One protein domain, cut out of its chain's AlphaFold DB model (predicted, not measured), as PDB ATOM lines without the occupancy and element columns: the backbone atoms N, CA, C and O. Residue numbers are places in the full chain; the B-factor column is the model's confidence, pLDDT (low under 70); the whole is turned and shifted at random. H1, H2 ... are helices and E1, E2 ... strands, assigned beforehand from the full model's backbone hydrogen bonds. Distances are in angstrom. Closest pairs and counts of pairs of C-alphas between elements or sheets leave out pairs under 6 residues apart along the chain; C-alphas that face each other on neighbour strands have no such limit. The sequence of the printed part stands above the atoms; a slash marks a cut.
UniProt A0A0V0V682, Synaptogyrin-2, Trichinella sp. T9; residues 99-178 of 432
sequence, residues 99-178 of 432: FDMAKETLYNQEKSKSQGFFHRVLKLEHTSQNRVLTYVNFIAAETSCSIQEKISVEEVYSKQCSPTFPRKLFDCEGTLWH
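What this domain is: This is residues 99 to 178 of the 432 residues of the protein "Synaptogyrin-2" of Trichinella sp. T9 (UniProt A0A0V0V682). A twisted sheet of three antiparallel strands, in the order E1 E2 E3, curls round one helix, H1, making two layers; the short H2 only grazes the sheet. The 80 printed residues run H1 E1 E2 H2 E3, of mixed class, compact with a radius of gyration of the C-alphas of 12.9 A, spanning 37 by 25 by 21 A.

Where its parts are: E2, residues 133 to 146, is 31.4 A long and bends by 86 degrees at residue 143. E1, residues 117 to 129, 30.0 A, bends by 71 degrees at residue 125. E3, residues 169 to 177, 25.2 A, ends at C-alpha 177 (-4.323, -133.912, 165.546). H1, residues 99 to 111, 18.6 A, begins at C-alpha 99 (6.578, -128.820, 170.334). H2 is residues 153 to 156.

How they stand to each other: E1 and E2 form an antiparallel hairpin; N 120 and O 141, 2.8 A, are within hydrogen-bond range. E2 and E3 are antiparallel, with N 138 and O 172 at 2.9 A. H1 is on the sheet; its closest C-alphas to E1 are Lys 103 and Val 121, 6.3 A. In H1 every O i to N i+4 pair is within range; H2 is too short for one.

The domain as a whole: The printed part has no cut. The H2 to E3 link is long. Mean pLDDT of the printed part is 71.1; 31 residues are under 70, among them 126 to 135.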
ATOM      1  N   PHE A  99       5.169-128.622 170.656       73.62
ATOM      2  CA  PHE A  99       6.578-128.820 170.334       73.62
ATOM      3  C   PHE A  99       6.978-130.297 170.298       73.62
ATOM      4  O   PHE A  99       7.666-130.712 169.373       73.62
ATOM      5  N   ASP A 100       6.530-131.102 171.261       73.38
ATOM      6  CA  ASP A 100       6.950-132.503 171.359       73.38
ATOM      7  C   ASP A 100       6.314-133.360 170.255       73.38
ATOM      8  O   ASP A 100       6.994-134.178 169.638       73.38
ATOM      9  N   MET A 101       5.060-133.075 169.892       68.50
ATOM     10  CA  MET A 101       4.410-133.712 168.739       68.50
ATOM     11  C   MET A 101       5.056-133.336 167.403       68.50
ATOM     12  O   MET A 101       5.162-134.183 166.516       68.50
ATOM     13  N   ALA A 102       5.503-132.086 167.243       71.50
ATOM     14  CA  ALA A 102       6.208-131.668 166.033       71.50
ATOM     15  C   ALA A 102       7.533-132.433 165.859       71.50
ATOM     16  O   ALA A 102       7.829-132.883 164.751       71.50
ATOM     17  N   LYS A 103       8.287-132.657 166.949       81.44
ATOM     18  CA  LYS A 103       9.530-133.454 166.922       81.44
ATOM     19  C   LYS A 103       9.282-134.886 166.462       81.44
ATOM     20  O   LYS A 103       9.974-135.368 165.569       81.44
ATOM     21  N   GLU A 104       8.304-135.550 167.077       74.62
ATOM     22  CA  GLU A 104       7.995-136.957 166.811       74.62
ATOM     23  C   GLU A 104       7.470-137.149 165.381       74.62
ATOM     24  O   GLU A 104       7.882-138.072 164.677       74.62
ATOM     25  N   THR A 105       6.630-136.224 164.909       70.38
ATOM     26  CA  THR A 105       6.095-136.247 163.539       70.38
ATOM     27  C   THR A 105       7.204-136.081 162.503       70.38
ATOM     28  O   THR A 105       7.268-136.859 161.551       70.38
ATOM     29  N   LEU A 106       8.091-135.096 162.690       78.38
ATOM     30  CA  LEU A 106       9.191-134.844 161.759       78.38
ATOM     31  C   LEU A 106      10.143-136.046 161.688       78.38
ATOM     32  O   LEU A 106      10.449-136.521 160.596       78.38
ATOM     33  N   TYR A 107      10.536-136.594 162.841       76.12
ATOM     34  CA  TYR A 107      11.408-137.767 162.903       76.12
ATOM     35  C   TYR A 107      10.795-138.983 162.189       76.12
ATOM     36  O   TYR A 107      11.460-139.627 161.375       76.12
ATOM     37  N   ASN A 108       9.517-139.285 162.447       73.12
ATOM     38  CA  ASN A 108       8.845-140.436 161.839       73.12
ATOM     39  C   ASN A 108       8.711-140.296 160.317       73.12
ATOM     40  O   ASN A 108       8.845-141.283 159.591       73.12
ATOM     41  N   GLN A 109       8.498-139.075 159.820       72.50
ATOM     42  CA  GLN A 109       8.501-138.816 158.383       72.50
ATOM     43  C   GLN A 109       9.891-139.001 157.766       72.50
ATOM     44  O   GLN A 109      10.012-139.603 156.701       72.50
ATOM     45  N   GLU A 110      10.951-138.518 158.407       72.25
ATOM     46  CA  GLU A 110      12.313-138.620 157.868       72.25
ATOM     47  C   GLU A 110      12.852-140.040 157.893       72.25
ATOM     48  O   GLU A 110      13.453-140.469 156.911       72.25
ATOM     49  N   LYS A 111      12.533-140.807 158.936       72.06
ATOM     50  CA  LYS A 111      12.843-142.237 159.020       72.06
ATOM     51  C   LYS A 111      12.274-143.051 157.851       72.06
ATOM     52  O   LYS A 111      12.807-144.104 157.519       72.06
ATOM     53  N   SER A 112      11.195-142.577 157.222       63.09
ATOM     54  CA  SER A 112      10.601-143.226 156.046       63.09
ATOM     55  C   SER A 112      11.343-142.940 154.728       63.09
ATOM     56  O   SER A 112      11.050-143.574 153.711       63.09
ATOM     57  N   LYS A 113      12.306-142.006 154.718       66.75
ATOM     58  CA  LYS A 113      13.111-141.662 153.535       66.75
ATOM     59  C   LYS A 113      14.295-142.622 153.399       66.75
ATOM     60  O   LYS A 113      14.918-143.009 154.379       66.75
ATOM     61  N   SER A 114      14.644-142.978 152.164       54.06
ATOM     62  CA  SER A 114      15.731-143.927 151.881       54.06
ATOM     63  C   SER A 114      17.141-143.333 152.031       54.06
ATOM     64  O   SER A 114      18.093-144.081 152.253       54.06
ATOM     65  N   GLN A 115      17.300-142.008 151.901       65.69
ATOM     66  CA  GLN A 115      18.582-141.293 152.002       65.69
ATOM     67  C   GLN A 115      18.371-139.844 152.480       65.69
ATOM     68  O   GLN A 115      17.399-139.198 152.083       65.69
ATOM     69  N   GLY A 116      19.293-139.322 153.299       76.81
ATOM     70  CA  GLY A 116      19.298-137.937 153.790       76.81
ATOM     71  C   GLY A 116      19.843-137.804 155.217       76.81
ATOM     72  O   GLY A 116      20.271-138.793 155.814       76.81
ATOM     73  N   PHE A 117      19.797-136.585 155.755       79.75
ATOM     74  CA  PHE A 117      20.136-136.263 157.145       79.75
ATOM     75  C   PHE A 117      18.872-135.949 157.950       79.75
ATOM     76  O   PHE A 117      17.887-135.457 157.388       79.75
ATOM     77  N   PHE A 118      18.902-136.222 159.254       80.06
ATOM     78  CA  PHE A 118      17.820-135.835 160.158       80.06
ATOM     79  C   PHE A 118      17.787-134.321 160.360       80.06
ATOM     80  O   PHE A 118      18.838-133.674 160.446       80.06
ATOM     81  N   HIS A 119      16.590-133.763 160.516       84.50
ATOM     82  CA  HIS A 119      16.394-132.362 160.864       84.50
ATOM     83  C   HIS A 119      15.890-132.212 162.298       84.50
ATOM     84  O   HIS A 119      15.034-132.951 162.789       84.50
ATOM     85  N   ARG A 120      16.419-131.199 162.983       81.06
ATOM     86  CA  ARG A 120      16.080-130.865 164.365       81.06
ATOM     87  C   ARG A 120      15.205-129.621 164.403       81.06
ATOM     88  O   ARG A 120      15.620-128.571 163.913       81.06
ATOM     89  N   VAL A 121      14.036-129.710 165.040       82.19
ATOM     90  CA  VAL A 121      13.176-128.542 165.285       82.19
ATOM     91  C   VAL A 121      13.872-127.595 166.268       82.19
ATOM     92  O   VAL A 121      14.228-127.992 167.380       82.19
ATOM     93  N   LEU A 122      14.072-126.343 165.855       83.00
ATOM     94  CA  LEU A 122      14.718-125.302 166.657       83.00
ATOM     95  C   LEU A 122      13.699-124.469 167.435       83.00
ATOM     96  O   LEU A 122      13.886-124.226 168.627       83.00
ATOM     97  N   LYS A 123      12.632-124.017 166.766       79.38
ATOM     98  CA  LYS A 123      11.639-123.104 167.345       79.38
ATOM     99  C   LYS A 123      10.290-123.229 166.633       79.38
ATOM    100  O   LYS A 123      10.257-123.429 165.425       79.38
ATOM    101  N   LEU A 124       9.202-123.064 167.385       78.62
ATOM    102  CA  LEU A 124       7.856-122.813 166.857       78.62
ATOM    103  C   LEU A 124       7.680-121.309 166.621       78.62
ATOM    104  O   LEU A 124       7.876-120.524 167.553       78.62
ATOM    105  N   GLU A 125       7.328-120.908 165.402       74.06
ATOM    106  CA  GLU A 125       7.009-119.509 165.097       74.06
ATOM    107  C   GLU A 125       5.562-119.183 165.443       74.06
ATOM    108  O   GLU A 125       5.303-118.253 166.205       74.06
ATOM    109  N   HIS A 126       4.623-119.977 164.923       64.12
ATOM    110  CA  HIS A 126       3.198-119.745 165.111       64.12
ATOM    111  C   HIS A 126       2.477-121.051 165.439       64.12
ATOM    112  O   HIS A 126       2.693-122.087 164.809       64.12
ATOM    113  N   THR A 127       1.610-121.011 166.446       63.31
ATOM    114  CA  THR A 127       0.746-122.135 166.818       63.31
ATOM    115  C   THR A 127      -0.680-121.621 166.907       63.31
ATOM    116  O   THR A 127      -0.977-120.767 167.738       63.31
ATOM    117  N   SER A 128      -1.554-122.136 166.045       57.09
ATOM    118  CA  SER A 128      -2.985-121.830 166.080       57.09
ATOM    119  C   SER A 128      -3.735-123.076 166.521       57.09
ATOM    120  O   SER A 128      -3.722-124.100 165.833       57.09
ATOM    121  N   GLN A 129      -4.334-123.015 167.708       59.94
ATOM    122  CA  GLN A 129      -4.982-124.158 168.335       59.94
ATOM    123  C   GLN A 129      -6.500-124.068 168.199       59.94
ATOM    124  O   GLN A 129      -7.119-123.077 168.580       59.94
ATOM    125  N   ASN A 130      -7.104-125.145 167.704       55.47
ATOM    126  CA  ASN A 130      -8.543-125.370 167.703       55.47
ATOM    127  C   ASN A 130      -8.871-126.596 168.584       55.47
ATOM    128  O   ASN A 130      -7.974-127.348 168.963       55.47
ATOM    129  N   ARG A 131     -10.151-126.844 168.907       48.69
ATOM    130  CA  ARG A 131     -10.573-127.913 169.850       48.69
ATOM    131  C   ARG A 131     -10.132-129.338 169.466       48.69
ATOM    132  O   ARG A 131     -10.139-130.214 170.320       48.69
ATOM    133  N   VAL A 132      -9.778-129.575 168.201       49.84
ATOM    134  CA  VAL A 132      -9.441-130.910 167.657       49.84
ATOM    135  C   VAL A 132      -8.144-130.904 166.829       49.84
ATOM    136  O   VAL A 132      -7.512-131.946 166.645       49.84
ATOM    137  N   LEU A 133      -7.728-129.734 166.338       53.56
ATOM    138  CA  LEU A 133      -6.650-129.568 165.365       53.56
ATOM    139  C   LEU A 133      -5.745-128.411 165.787       53.56
ATOM    140  O   LEU A 133      -6.245-127.319 166.060       53.56
ATOM    141  N   THR A 134      -4.433-128.629 165.776       64.62
ATOM    142  CA  THR A 134      -3.441-127.582 166.041       64.62
ATOM    143  C   THR A 134      -2.593-127.376 164.797       64.62
ATOM    144  O   THR A 134      -1.879-128.283 164.374       64.62
ATOM    145  N   TYR A 135      -2.673-126.190 164.201       67.00
ATOM    146  CA  TYR A 135      -1.774-125.781 163.129       67.00
ATOM    147  C   TYR A 135      -0.456-125.299 163.731       67.00
ATOM    148  O   TYR A 135      -0.463-124.478 164.655       67.00
ATOM    149  N   VAL A 136       0.661-125.803 163.213       74.12
ATOM    150  CA  VAL A 136       2.008-125.446 163.658       74.12
ATOM    151  C   VAL A 136       2.854-124.988 162.477       74.12
ATOM    152  O   VAL A 136       2.908-125.650 161.442       74.12
ATOM    153  N   ASN A 137       3.538-123.866 162.669       74.31
ATOM    154  CA  ASN A 137       4.664-123.439 161.849       74.31
ATOM    155  C   ASN A 137       5.926-123.470 162.735       74.31
ATOM    156  O   ASN A 137       5.931-122.906 163.841       74.31
ATOM    157  N   PHE A 138       6.966-124.177 162.290       81.31
ATOM    158  CA  PHE A 138       8.243-124.289 162.991       81.31
ATOM    159  C   PHE A 138       9.445-124.283 162.049       81.31
ATOM    160  O   PHE A 138       9.385-124.745 160.914       81.31
ATOM    161  N   ILE A 139      10.587-123.858 162.590       78.75
ATOM    162  CA  ILE A 139      11.870-123.866 161.891       78.75
ATOM    163  C   ILE A 139      12.676-125.095 162.309       78.75
ATOM    164  O   ILE A 139      12.866-125.347 163.506       78.75
ATOM    165  N   ALA A 140      13.204-125.823 161.329       83.06
ATOM    166  CA  ALA A 140      14.107-126.951 161.522       83.06
ATOM    167  C   ALA A 140      15.493-126.695 160.899       83.06
ATOM    168  O   ALA A 140      15.637-125.892 159.978       83.06
ATOM    169  N   ALA A 141      16.523-127.373 161.406       82.06
ATOM    170  CA  ALA A 141      17.884-127.320 160.866       82.06
ATOM    171  C   ALA A 141      18.448-128.722 160.632       82.06
ATOM    172  O   ALA A 141      18.194-129.632 161.421       82.06
ATOM    173  N   GLU A 142      19.223-128.877 159.560       81.31
ATOM    174  CA  GLU A 142      19.899-130.136 159.222       81.31
ATOM    175  C   GLU A 142      20.940-130.507 160.289       81.31
ATOM    176  O   GLU A 142      21.699-129.654 160.768       81.31
ATOM    177  N   THR A 143      20.971-131.780 160.671       82.88
ATOM    178  CA  THR A 143      21.943-132.338 161.621       82.88
ATOM    179  C   THR A 143      23.010-133.159 160.907       82.88
ATOM    180  O   THR A 143      22.844-133.557 159.758       82.88
ATOM    181  N   SER A 144      24.103-133.462 161.604       78.38
ATOM    182  CA  SER A 144      25.172-134.328 161.093       78.38
ATOM    183  C   SER A 144      24.814-135.824 161.038       78.38
ATOM    184  O   SER A 144      25.639-136.620 160.595       78.38
ATOM    185  N   CYS A 145      23.626-136.228 161.504       79.75
ATOM    186  CA  CYS A 145      23.227-137.632 161.629       79.75
ATOM    187  C   CYS A 145      22.434-138.114 160.407       79.75
ATOM    188  O   CYS A 145      21.460-137.481 159.990       79.75
ATOM    189  N   SER A 146      22.858-139.245 159.838       75.88
ATOM    190  CA  SER A 146      22.256-139.844 158.640       75.88
ATOM    191  C   SER A 146      21.027-140.688 158.983       75.88
ATOM    192  O   SER A 146      21.003-141.392 159.990       75.88
ATOM    193  N   ILE A 147      20.031-140.683 158.094       75.06
ATOM    194  CA  ILE A 147      18.781-141.455 158.226       75.06
ATOM    195  C   ILE A 147      19.025-142.981 158.191       75.06
ATOM    196  O   ILE A 147      18.186-143.761 158.634       75.06
ATOM    197  N   GLN A 148      20.185-143.421 157.688       61.00
ATOM    198  CA  GLN A 148      20.543-144.842 157.567       61.00
ATOM    199  C   GLN A 148      20.989-145.490 158.887       61.00
ATOM    200  O   GLN A 148      21.082-146.714 158.970       61.00
ATOM    201  N   GLU A 149      21.262-144.693 159.916       71.38
ATOM    202  CA  GLU A 149      21.693-145.180 161.222       71.38
ATOM    203  C   GLU A 149      20.470-145.399 162.134       71.38
ATOM    204  O   GLU A 149      19.533-144.597 162.156       71.38
ATOM    205  N   LYS A 150      20.428-146.518 162.872       63.91
ATOM    206  CA  LYS A 150      19.286-146.880 163.734       63.91
ATOM    207  C   LYS A 150      19.315-146.060 165.037       63.91
ATOM    208  O   LYS A 150      19.628-146.598 166.091       63.91
ATOM    209  N   ILE A 151      18.980-144.775 164.939       74.06
ATOM    210  CA  ILE A 151      19.045-143.759 166.011       74.06
ATOM    211  C   ILE A 151      17.633-143.471 166.559       74.06
ATOM    212  O   ILE A 151      16.685-143.459 165.771       74.06
ATOM    213  N   SER A 152      17.451-143.240 167.871       69.69
ATOM    214  CA  SER A 152      16.137-142.892 168.475       69.69
ATOM    215  C   SER A 152      15.799-141.389 168.392       69.69
ATOM    216  O   SER A 152      16.669-140.560 168.133       69.69
ATOM    217  N   VAL A 153      14.532-141.011 168.624       69.31
ATOM    218  CA  VAL A 153      14.082-139.599 168.594       69.31
ATOM    219  C   VAL A 153      14.894-138.748 169.572       69.31
ATOM    220  O   VAL A 153      15.313-137.644 169.245       69.31
ATOM    221  N   GLU A 154      15.153-139.255 170.770       67.38
ATOM    222  CA  GLU A 154      15.851-138.542 171.842       67.38
ATOM    223  C   GLU A 154      17.329-138.309 171.505       67.38
ATOM    224  O   GLU A 154      17.911-137.289 171.883       67.38
ATOM    225  N   GLU A 155      17.924-139.227 170.747       69.56
ATOM    226  CA  GLU A 155      19.329-139.216 170.355       69.56
ATOM    227  C   GLU A 155      19.601-138.210 169.220       69.56
ATOM    228  O   GLU A 155      20.593-137.480 169.265       69.56
ATOM    229  N   VAL A 156      18.642-138.017 168.301       71.12
ATOM    230  CA  VAL A 156      18.673-136.932 167.293       71.12
ATOM    231  C   VAL A 156      18.664-135.537 167.941       71.12
ATOM    232  O   VAL A 156      19.253-134.589 167.418       71.12
ATOM    233  N   TYR A 157      18.028-135.389 169.107       69.88
ATOM    234  CA  TYR A 157      17.995-134.128 169.863       69.88
ATOM    235  C   TYR A 157      19.104-134.031 170.932       69.88
ATOM    236  O   TYR A 157      19.224-132.994 171.603       69.88
ATOM    237  N   SER A 158      19.951-135.057 171.056       75.06
ATOM    238  CA  SER A 158      21.115-135.094 171.949       75.06
ATOM    239  C   SER A 158      22.285-134.250 171.411       75.06
ATOM    240  O   SER A 158      22.205-133.632 170.348       75.06
ATOM    241  N   LYS A 159      23.391-134.186 172.164       70.00
ATOM    242  CA  LYS A 159      24.642-133.514 171.753       70.00
ATOM    243  C   LYS A 159      25.414-134.283 170.670       70.00
ATOM    244  O   LYS A 159      26.305-133.711 170.051       70.00
ATOM    245  N   GLN A 160      25.078-135.556 170.456       68.56
ATOM    246  CA  GLN A 160      25.715-136.432 169.467       68.56
ATOM    247  C   GLN A 160      25.358-136.034 168.024       68.56
ATOM    248  O   GLN A 160      26.221-136.075 167.155       68.56
ATOM    249  N   CYS A 161      24.135-135.543 167.788       70.94
ATOM    250  CA  CYS A 161      23.690-135.009 166.499       70.94
ATOM    251  C   CYS A 161      23.673-133.473 166.533       70.94
ATOM    252  O   CYS A 161      22.662-132.840 166.855       70.94
ATOM    253  N   SER A 162      24.815-132.850 166.232       77.06
ATOM    254  CA  SER A 162      24.927-131.386 166.195       77.06
ATOM    255  C   SER A 162      24.440-130.820 164.847       77.06
ATOM    256  O   SER A 162      24.664-131.447 163.811       77.06
ATOM    257  N   PRO A 163      23.778-129.645 164.820       76.00
ATOM    258  CA  PRO A 163      23.413-128.980 163.570       76.00
ATOM    259  C   PRO A 163      24.649-128.635 162.729       76.00
ATOM    260  O   PRO A 163      25.601-128.046 163.252       76.00
ATOM    261  N   THR A 164      24.621-128.966 161.439       71.06
ATOM    262  CA  THR A 164      25.735-128.719 160.510       71.06
ATOM    263  C   THR A 164      25.937-127.210 160.308       71.06
ATOM    264  O   THR A 164      24.969-126.455 160.194       71.06
ATOM    265  N   PHE A 165      27.191-126.743 160.285       67.56
ATOM    266  CA  PHE A 165      27.540-125.343 160.006       67.56
ATOM    267  C   PHE A 165      28.094-125.194 158.576       67.56
ATOM    268  O   PHE A 165      28.991-125.956 158.218       67.56
ATOM    269  N   PRO A 166      27.631-124.209 157.775       61.94
ATOM    270  CA  PRO A 166      26.613-123.197 158.081       61.94
ATOM    271  C   PRO A 166      25.193-123.784 158.168       61.94
ATOM    272  O   PRO A 166      24.828-124.673 157.405       61.94
ATOM    273  N   ARG A 167      24.380-123.268 159.103       66.06
ATOM    274  CA  ARG A 167      23.033-123.796 159.366       66.06
ATOM    275  C   ARG A 167      22.103-123.490 158.198       66.06
ATOM    276  O   ARG A 167      21.676-122.350 158.026       66.06
ATOM    277  N   LYS A 168      21.740-124.516 157.434       71.50
ATOM    278  CA  LYS A 168      20.633-124.437 156.481       71.50
ATOM    279  C   LYS A 168      19.314-124.558 157.252       71.50
ATOM    280  O   LYS A 168      19.060-125.580 157.885       71.50
ATOM    281  N   LEU A 169      18.534-123.478 157.257       76.12
ATOM    282  CA  LEU A 169      17.256-123.377 157.964       76.12
ATOM    283  C   LEU A 169      16.108-123.765 157.029       76.12
ATOM    284  O   LEU A 169      16.097-123.375 155.860       76.12
ATOM    285  N   PHE A 170      15.143-124.503 157.564       77.94
ATOM    286  CA  PHE A 170      13.960-124.964 156.853       77.94
ATOM    287  C   PHE A 170      12.708-124.495 157.573       77.94
ATOM    288  O   PHE A 170      12.554-124.747 158.766       77.94
ATOM    289  N   ASP A 171      11.829-123.832 156.832       75.31
ATOM    290  CA  ASP A 171      10.492-123.471 157.288       75.31
ATOM    291  C   ASP A 171       9.538-124.643 157.019       75.31
ATOM    292  O   ASP A 171       9.490-125.175 155.897       75.31
ATOM    293  N   CYS A 172       8.854-125.089 158.071       71.06
ATOM    294  CA  CYS A 172       7.992-126.254 158.064       71.06
ATOM    295  C   CYS A 172       6.594-125.926 158.600       71.06
ATOM    296  O   CYS A 172       6.428-125.453 159.725       71.06
ATOM    297  N   GLU A 173       5.575-126.279 157.817       72.75
ATOM    298  CA  GLU A 173       4.165-126.027 158.127       72.75
ATOM    299  C   GLU A 173       3.366-127.333 158.168       72.75
ATOM    300  O   GLU A 173       3.482-128.182 157.274       72.75
ATOM    301  N   GLY A 174       2.529-127.505 159.195       67.56
ATOM    302  CA  GLY A 174       1.775-128.740 159.398       67.56
ATOM    303  C   GLY A 174       0.562-128.624 160.309       67.56
ATOM    304  O   GLY A 174       0.361-127.642 161.021       67.56
ATOM    305  N   THR A 175      -0.250-129.679 160.300       65.94
ATOM    306  CA  THR A 175      -1.396-129.840 161.194       65.94
ATOM    307  C   THR A 175      -1.221-131.071 162.085       65.94
ATOM    308  O   THR A 175      -0.927-132.177 161.624       65.94
ATOM    309  N   LEU A 176      -1.390-130.871 163.393       67.50
ATOM    310  CA  LEU A 176      -1.263-131.893 164.432       67.50
ATOM    311  C   LEU A 176      -2.642-132.209 165.019       67.50
ATOM    312  O   LEU A 176      -3.339-131.312 165.509       67.50
ATOM    313  N   TRP A 177      -3.036-133.482 165.004       56.94
ATOM    314  CA  TRP A 177      -4.323-133.912 165.546       56.94
ATOM    315  C   TRP A 177      -4.188-134.347 167.000       56.94
ATOM    316  O   TRP A 177      -3.345-135.175 167.337       56.94
ATOM    317  N   HIS A 178      -5.070-133.829 167.850       55.19
ATOM    318  CA  HIS A 178      -5.131-134.195 169.261       55.19
ATOM    319  C   HIS A 178      -6.384-135.042 169.481       55.19
ATOM    320  O   HIS A 178      -7.478-134.502 169.629       55.19
TER     321      HIS A 178